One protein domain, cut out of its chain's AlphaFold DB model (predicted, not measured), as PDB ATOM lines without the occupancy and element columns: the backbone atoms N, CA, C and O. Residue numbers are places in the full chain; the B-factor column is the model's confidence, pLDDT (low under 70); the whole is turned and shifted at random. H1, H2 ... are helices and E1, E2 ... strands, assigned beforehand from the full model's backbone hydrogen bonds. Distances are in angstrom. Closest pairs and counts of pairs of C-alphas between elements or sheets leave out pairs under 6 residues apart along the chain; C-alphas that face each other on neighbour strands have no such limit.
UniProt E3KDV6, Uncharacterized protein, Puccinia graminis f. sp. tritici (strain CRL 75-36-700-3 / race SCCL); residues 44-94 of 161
ATOM      1  N   TYR A  44     111.297 156.916 155.620       82.00
ATOM      2  CA  TYR A  44     110.874 158.285 155.976       82.00
ATOM      3  C   TYR A  44     110.831 158.524 157.488       82.00
ATOM      4  O   TYR A  44     110.417 157.661 158.260       82.00
ATOM      5  N   ASN A  45     111.157 159.752 157.901       82.75
ATOM      6  CA  ASN A  45     111.068 160.161 159.299       82.75
ATOM      7  C   ASN A  45     109.610 160.118 159.789       82.75
ATOM      8  O   ASN A  45     108.681 160.568 159.094       82.75
ATOM      9  N   ASN A  46     109.411 159.635 161.022       85.19
ATOM     10  CA  ASN A  46     108.105 159.640 161.681       85.19
ATOM     11  C   ASN A  46     107.544 161.073 161.716       85.19
ATOM     12  O   ASN A  46     108.266 162.032 161.990       85.19
ATOM     13  N   ALA A  47     106.245 161.229 161.446       84.75
ATOM     14  CA  ALA A  47     105.581 162.530 161.462       84.75
ATOM     15  C   ALA A  47     105.750 163.279 162.789       84.75
ATOM     16  O   ALA A  47     105.889 164.495 162.750       84.75
ATOM     17  N   LYS A  48     105.813 162.584 163.931       87.12
ATOM     18  CA  LYS A  48     105.974 163.207 165.255       87.12
ATOM     19  C   LYS A  48     107.315 163.916 165.435       87.12
ATOM     20  O   LYS A  48     107.342 164.952 166.078       87.12
ATOM     21  N   MET A  49     108.386 163.447 164.789       89.00
ATOM     22  CA  MET A  49     109.710 164.097 164.843       89.00
ATOM     23  C   MET A  49     109.732 165.479 164.167       89.00
ATOM     24  O   MET A  49     110.707 166.215 164.271       89.00
ATOM     25  N   TYR A  50     108.674 165.831 163.433       90.69
ATOM     26  CA  TYR A  50     108.511 167.143 162.815       90.69
ATOM     27  C   TYR A  50     107.987 168.216 163.793       90.69
ATOM     28  O   TYR A  50     107.935 169.398 163.440       90.69
ATOM     29  N   TYR A  51     107.567 167.798 164.987       94.06
ATOM     30  CA  TYR A  51     106.899 168.617 165.991       94.06
ATOM     31  C   TYR A  51     107.651 168.582 167.320       94.06
ATOM     32  O   TYR A  51     108.470 167.694 167.559       94.06
ATOM     33  N   ASP A  52     107.339 169.553 168.171       92.88
ATOM     34  CA  ASP A  52     107.789 169.618 169.554       92.88
ATOM     35  C   ASP A  52     106.993 168.614 170.404       92.88
ATOM     36  O   ASP A  52     106.040 167.970 169.939       92.88
ATOM     37  N   GLU A  53     107.367 168.508 171.678       90.94
ATOM     38  CA  GLU A  53     106.660 167.678 172.645       90.94
ATOM     39  C   GLU A  53     105.163 168.037 172.722       90.94
ATOM     40  O   GLU A  53     104.786 169.218 172.713       90.94
ATOM     41  N   PRO A  54     104.279 167.024 172.777       92.06
ATOM     42  CA  PRO A  54     102.852 167.263 172.879       92.06
ATOM     43  C   PRO A  54     102.489 167.884 174.223       92.06
ATOM     44  O   PRO A  54     102.959 167.450 175.272       92.06
ATOM     45  N   TYR A  55     101.549 168.823 174.201       90.38
ATOM     46  CA  TYR A  55     100.972 169.410 175.403       90.38
ATOM     47  C   TYR A  55      99.443 169.389 175.347       90.38
ATOM     48  O   TYR A  55      98.835 169.350 174.272       90.38
ATOM     49  N   LYS A  56      98.805 169.412 176.519       89.06
ATOM     50  CA  LYS A  56      97.355 169.600 176.633       89.06
ATOM     51  C   LYS A  56      97.057 171.093 176.619       89.06
ATOM     52  O   LYS A  56      97.515 171.821 177.499       89.06
ATOM     53  N   ALA A  57      96.326 171.557 175.611       86.06
ATOM     54  CA  ALA A  57      95.843 172.931 175.600       86.06
ATOM     55  C   ALA A  57      94.711 173.097 176.638       86.06
ATOM     56  O   ALA A  57      93.981 172.138 176.893       86.06
ATOM     57  N   PRO A  58      94.549 174.287 177.243       83.31
ATOM     58  CA  PRO A  58      93.585 174.509 178.326       83.31
ATOM     59  C   PRO A  58      92.123 174.312 177.905       83.31
ATOM     60  O   PRO A  58      91.275 174.060 178.752       83.31
ATOM     61  N   ASP A  59      91.822 174.401 176.609       84.88
ATOM     62  CA  ASP A  59      90.493 174.163 176.044       84.88
ATOM     63  C   ASP A  59      90.244 172.694 175.646       84.88
ATOM     64  O   ASP A  59      89.177 172.366 175.130       84.88
ATOM     65  N   GLN A  60      91.215 171.796 175.856       81.50
ATOM     66  CA  GLN A  60      91.076 170.371 175.551       81.50
ATOM     67  C   GLN A  60      90.572 169.594 176.770       81.50
ATOM     68  O   GLN A  60      91.348 169.193 177.635       81.50
ATOM     69  N   THR A  61      89.265 169.335 176.796       78.62
ATOM     70  CA  THR A  61      88.615 168.528 177.842       78.62
ATOM     71  C   THR A  61      88.714 167.022 177.576       78.62
ATOM     72  O   THR A  61      88.630 166.220 178.501       78.62
ATOM     73  N   GLU A  62      88.904 166.611 176.317       81.12
ATOM     74  CA  GLU A  62      88.930 165.193 175.947       81.12
ATOM     75  C   GLU A  62      90.235 164.493 176.349       81.12
ATOM     76  O   GLU A  62      91.344 164.909 175.993       81.12
ATOM     77  N   GLU A  63      90.105 163.361 177.040       79.31
ATOM     78  CA  GLU A  63      91.245 162.535 177.417       79.31
ATOM     79  C   GLU A  63      91.959 161.955 176.189       79.31
ATOM     80  O   GLU A  63      91.398 161.195 175.399       79.31
ATOM     81  N   GLY A  64      93.244 162.283 176.053       80.25
ATOM     82  CA  GLY A  64      94.093 161.813 174.957       80.25
ATOM     83  C   GLY A  64      94.109 162.729 173.732       80.25
ATOM     84  O   GLY A  64      94.881 162.469 172.812       80.25
ATOM     85  N   ALA A  65      93.327 163.813 173.719       86.44
ATOM     86  CA  ALA A  65      93.528 164.887 172.755       86.44
ATOM     87  C   ALA A  65      94.790 165.677 173.129       86.44
ATOM     88  O   ALA A  65      94.936 166.147 174.259       86.44
ATOM     89  N   LEU A  66      95.717 165.807 172.181       91.50
ATOM     90  CA  LEU A  66      96.995 166.492 172.381       91.50
ATOM     91  C   LEU A  66      97.190 167.560 171.314       91.50
ATOM     92  O   LEU A  66      96.694 167.446 170.189       91.50
ATOM     93  N   THR A  67      97.916 168.608 171.671       93.38
ATOM     94  CA  THR A  67      98.336 169.657 170.750       93.38
ATOM     95  C   THR A  67      99.841 169.567 170.547       93.38
ATOM     96  O   THR A  67     100.603 169.482 171.503       93.38
ATOM     97  N   TYR A  68     100.267 169.597 169.289       94.12
ATOM     98  CA  TYR A  68     101.670 169.569 168.888       94.12
ATOM     99  C   TYR A  68     102.041 170.910 168.270       94.12
ATOM    100  O   TYR A  68     101.343 171.403 167.379       94.12
ATOM    101  N   LYS A  69     103.146 171.507 168.708       95.31
ATOM    102  CA  LYS A  69     103.687 172.715 168.080       95.31
ATOM    103  C   LYS A  69     104.611 172.318 166.931       95.31
ATOM    104  O   LYS A  69     105.364 171.359 167.039       95.31
ATOM    105  N   CYS A  70     104.498 172.995 165.793       95.44
ATOM    106  CA  CYS A  70     105.370 172.735 164.653       95.44
ATOM    107  C   CYS A  70     106.733 173.412 164.850       95.44
ATOM    108  O   CYS A  70     106.787 174.605 165.145       95.44
ATOM    109  N   ASN A  71     107.823 172.690 164.581       94.06
ATOM    110  CA  ASN A  71     109.188 173.212 164.774       94.06
ATOM    111  C   ASN A  71     109.572 174.230 163.693       94.06
ATOM    112  O   ASN A  71     110.509 175.010 163.837       94.06
ATOM    113  N   TRP A  72     108.838 174.220 162.579       94.38
ATOM    114  CA  TRP A  72     109.229 174.904 161.349       94.38
ATOM    115  C   TRP A  72     108.287 176.041 160.952       94.38
ATOM    116  O   TRP A  72     108.610 176.839 160.067       94.38
ATOM    117  N   CYS A  73     107.116 176.126 161.586       93.88
ATOM    118  CA  CYS A  73     106.141 177.188 161.369       93.88
ATOM    119  C   CYS A  73     105.435 177.546 162.690       93.88
ATOM    120  O   CYS A  73     105.373 176.713 163.586       93.88
ATOM    121  N   PRO A  74     104.833 178.738 162.817       93.06
ATOM    122  CA  PRO A  74     104.232 179.188 164.077       93.06
ATOM    123  C   PRO A  74     102.919 178.472 164.446       93.06
ATOM    124  O   PRO A  74     102.273 178.841 165.422       93.06
ATOM    125  N   LYS A  75     102.468 177.488 163.659       93.31
ATOM    126  CA  LYS A  75     101.181 176.819 163.873       93.31
ATOM    127  C   LYS A  75     101.318 175.659 164.853       93.31
ATOM    128  O   LYS A  75     102.277 174.892 164.794       93.31
ATOM    129  N   SER A  76     100.289 175.476 165.668       93.50
ATOM    130  CA  SER A  76     100.054 174.251 166.423       93.50
ATOM    131  C   SER A  76      98.987 173.391 165.738       93.50
ATOM    132  O   SER A  76      98.127 173.887 165.005       93.50
ATOM    133  N   VAL A  77      99.076 172.078 165.931       93.69
ATOM    134  CA  VAL A  77      98.191 171.078 165.337       93.69
ATOM    135  C   VAL A  77      97.568 170.257 166.452       93.69
ATOM    136  O   VAL A  77      98.271 169.644 167.250       93.69
ATOM    137  N   ARG A  78      96.236 170.233 166.492       92.56
ATOM    138  CA  ARG A  78      95.478 169.397 167.422       92.56
ATOM    139  C   ARG A  78      95.297 168.006 166.843       92.56
ATOM    140  O   ARG A  78      95.003 167.855 165.656       92.56
ATOM    141  N   VAL A  79      95.450 167.005 167.689       91.69
ATOM    142  CA  VAL A  79      95.390 165.593 167.326       91.69
ATOM    143  C   VAL A  79      94.399 164.907 168.256       91.69
ATOM    144  O   VAL A  79      94.365 165.192 169.455       91.69
ATOM    145  N   ASN A  80      93.558 164.045 167.688       86.69
ATOM    146  CA  ASN A  80      92.640 163.221 168.466       86.69
ATOM    147  C   ASN A  80      93.380 162.006 169.044       86.69
ATOM    148  O   ASN A  80      94.455 161.638 168.578       86.69
ATOM    149  N   LYS A  81      92.784 161.339 170.035       81.75
ATOM    150  CA  LYS A  81      93.395 160.169 170.685       81.75
ATOM    151  C   LYS A  81      93.752 159.039 169.706       81.75
ATOM    152  O   LYS A  81      94.692 158.291 169.950       81.75
ATOM    153  N   SER A  82      92.985 158.883 168.627       81.81
ATOM    154  CA  SER A  82      93.053 157.706 167.759       81.81
ATOM    155  C   SER A  82      93.967 157.849 166.542       81.81
ATOM    156  O   SER A  82      94.380 156.826 166.000       81.81
ATOM    157  N   THR A  83      94.273 159.064 166.065       86.75
ATOM    158  CA  THR A  83      94.977 159.230 164.781       86.75
ATOM    159  C   THR A  83      95.902 160.444 164.718       86.75
ATOM    160  O   THR A  83      95.486 161.573 164.939       86.75
ATOM    161  N   ASP A  84      97.116 160.245 164.201       88.81
ATOM    162  CA  ASP A  84      98.068 161.324 163.876       88.81
ATOM    163  C   ASP A  84      97.832 161.937 162.475       88.81
ATOM    164  O   ASP A  84      98.727 162.517 161.849       88.81
ATOM    165  N   SER A  85      96.621 161.784 161.934       89.94
ATOM    166  CA  SER A  85      96.267 162.190 160.565       89.94
ATOM    167  C   SER A  85      96.443 163.695 160.333       89.94
ATOM    168  O   SER A  85      96.902 164.119 159.265       89.94
ATOM    169  N   ASN A  86      96.164 164.502 161.357       92.62
ATOM    170  CA  ASN A  86      96.338 165.952 161.323       92.62
ATOM    171  C   ASN A  86      97.816 166.357 161.232       92.62
ATOM    172  O   ASN A  86      98.139 167.292 160.497       92.62
ATOM    173  N   LEU A  87      98.720 165.626 161.900       93.62
ATOM    174  CA  LEU A  87     100.166 165.862 161.808       93.62
ATOM    175  C   LEU A  87     100.653 165.608 160.377       93.62
ATOM    176  O   LEU A  87     101.255 166.471 159.740       93.62
ATOM    177  N   LYS A  88     100.297 164.450 159.810       93.06
ATOM    178  CA  LYS A  88     100.650 164.109 158.422       93.06
ATOM    179  C   LYS A  88     100.104 165.144 157.432       93.06
ATOM    180  O   LYS A  88     100.842 165.628 156.577       93.06
ATOM    181  N   THR A  89      98.841 165.542 157.597       93.88
ATOM    182  CA  THR A  89      98.178 166.534 156.735       93.88
ATOM    183  C   THR A  89      98.826 167.912 156.826       93.88
ATOM    184  O   THR A  89      98.979 168.579 155.808       93.88
ATOM    185  N   HIS A  90      99.231 168.357 158.015       94.94
ATOM    186  CA  HIS A  90      99.948 169.619 158.163       94.94
ATOM    187  C   HIS A  90     101.336 169.560 157.512       94.94
ATOM    188  O   HIS A  90     101.708 170.475 156.781       94.94
ATOM    189  N   ARG A  91     102.104 168.494 157.769       93.88
ATOM    190  CA  ARG A  91     103.485 168.341 157.287       93.88
ATOM    191  C   ARG A  91     103.565 168.214 155.768       93.88
ATOM    192  O   ARG A  91     104.341 168.915 155.118       93.88
ATOM    193  N   ASP A  92     102.772 167.309 155.206       93.12
ATOM    194  CA  ASP A  92     102.877 166.912 153.801       93.12
ATOM    195  C   ASP A  92     101.827 167.602 152.920       93.12
ATOM    196  O   ASP A  92     101.948 167.594 151.695       93.12
ATOM    197  N   GLY A  93     100.827 168.242 153.528       93.56
ATOM    198  CA  GLY A  93      99.611 168.652 152.840       93.56
ATOM    199  C   GLY A  93      98.675 167.462 152.627       93.56
ATOM    200  O   GLY A  93      98.985 166.312 152.952       93.56
ATOM    201  N   SER A  94      97.515 167.718 152.039       93.19
ATOM    202  CA  SER A  94      96.592 166.658 151.635       93.19
ATOM    203  C   SER A  94      95.884 167.010 150.339       93.19
ATOM    204  O   SER A  94      95.725 168.176 149.985       93.19
TER     205      SER A  94
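This is residues 44 to 94 of the 161 residues of an uncharacterized protein of Puccinia graminis f. sp. tritici (strain CRL 75-36-700-3 / race SCCL) (UniProt E3KDV6). With little regular structure, this is a small hairpin of two short strands, E1 and E2, with helix H2 packed by E2 and the short H1 against H2; a long unnamed loop, residues 51 to 65, reaches the end far from Tyr 44. The 51 printed residues have H1, E1, E2, H2 in order, mixed in class, with 20 residues in named elements. The whole is compact, radius of gyration of the C-alphas 10.6 A, spanning 31 by 22 by 17 A.

E1, residues 66 to 69, and E2, residues 76 to 79, form an antiparallel hairpin at 154 degrees; N 68 and O 77 are 2.9 A apart, within hydrogen-bond range. The closest C-alphas of E2 and H2, residues 85 to 92, are those of Val 79 and Asn 86, 6.1 A. E1 and H2 are only just apart, closest 8.1 A. H1, residues 47 to 50, touches H2, closest C-alphas Ala 47 and Lys 88, 6.0 A. In H2 every O i to N i+4 pair is within hydrogen-bond range; H1 is too short for one.

E1, 10.1 A long, starts at C-alpha 66 (96.995, 166.492, 172.381); E2 measures 9.9 A, H1 5.6 A. H2, 10.6 A, ends at C-alpha 92 (102.877, 166.912, 153.801).

The farthest C-alphas, Tyr 44 and Thr 61, are 32.8 A apart. The H1 to E1 link is long. The printed part has no cut, and no printed residue is under 70 in pLDDT.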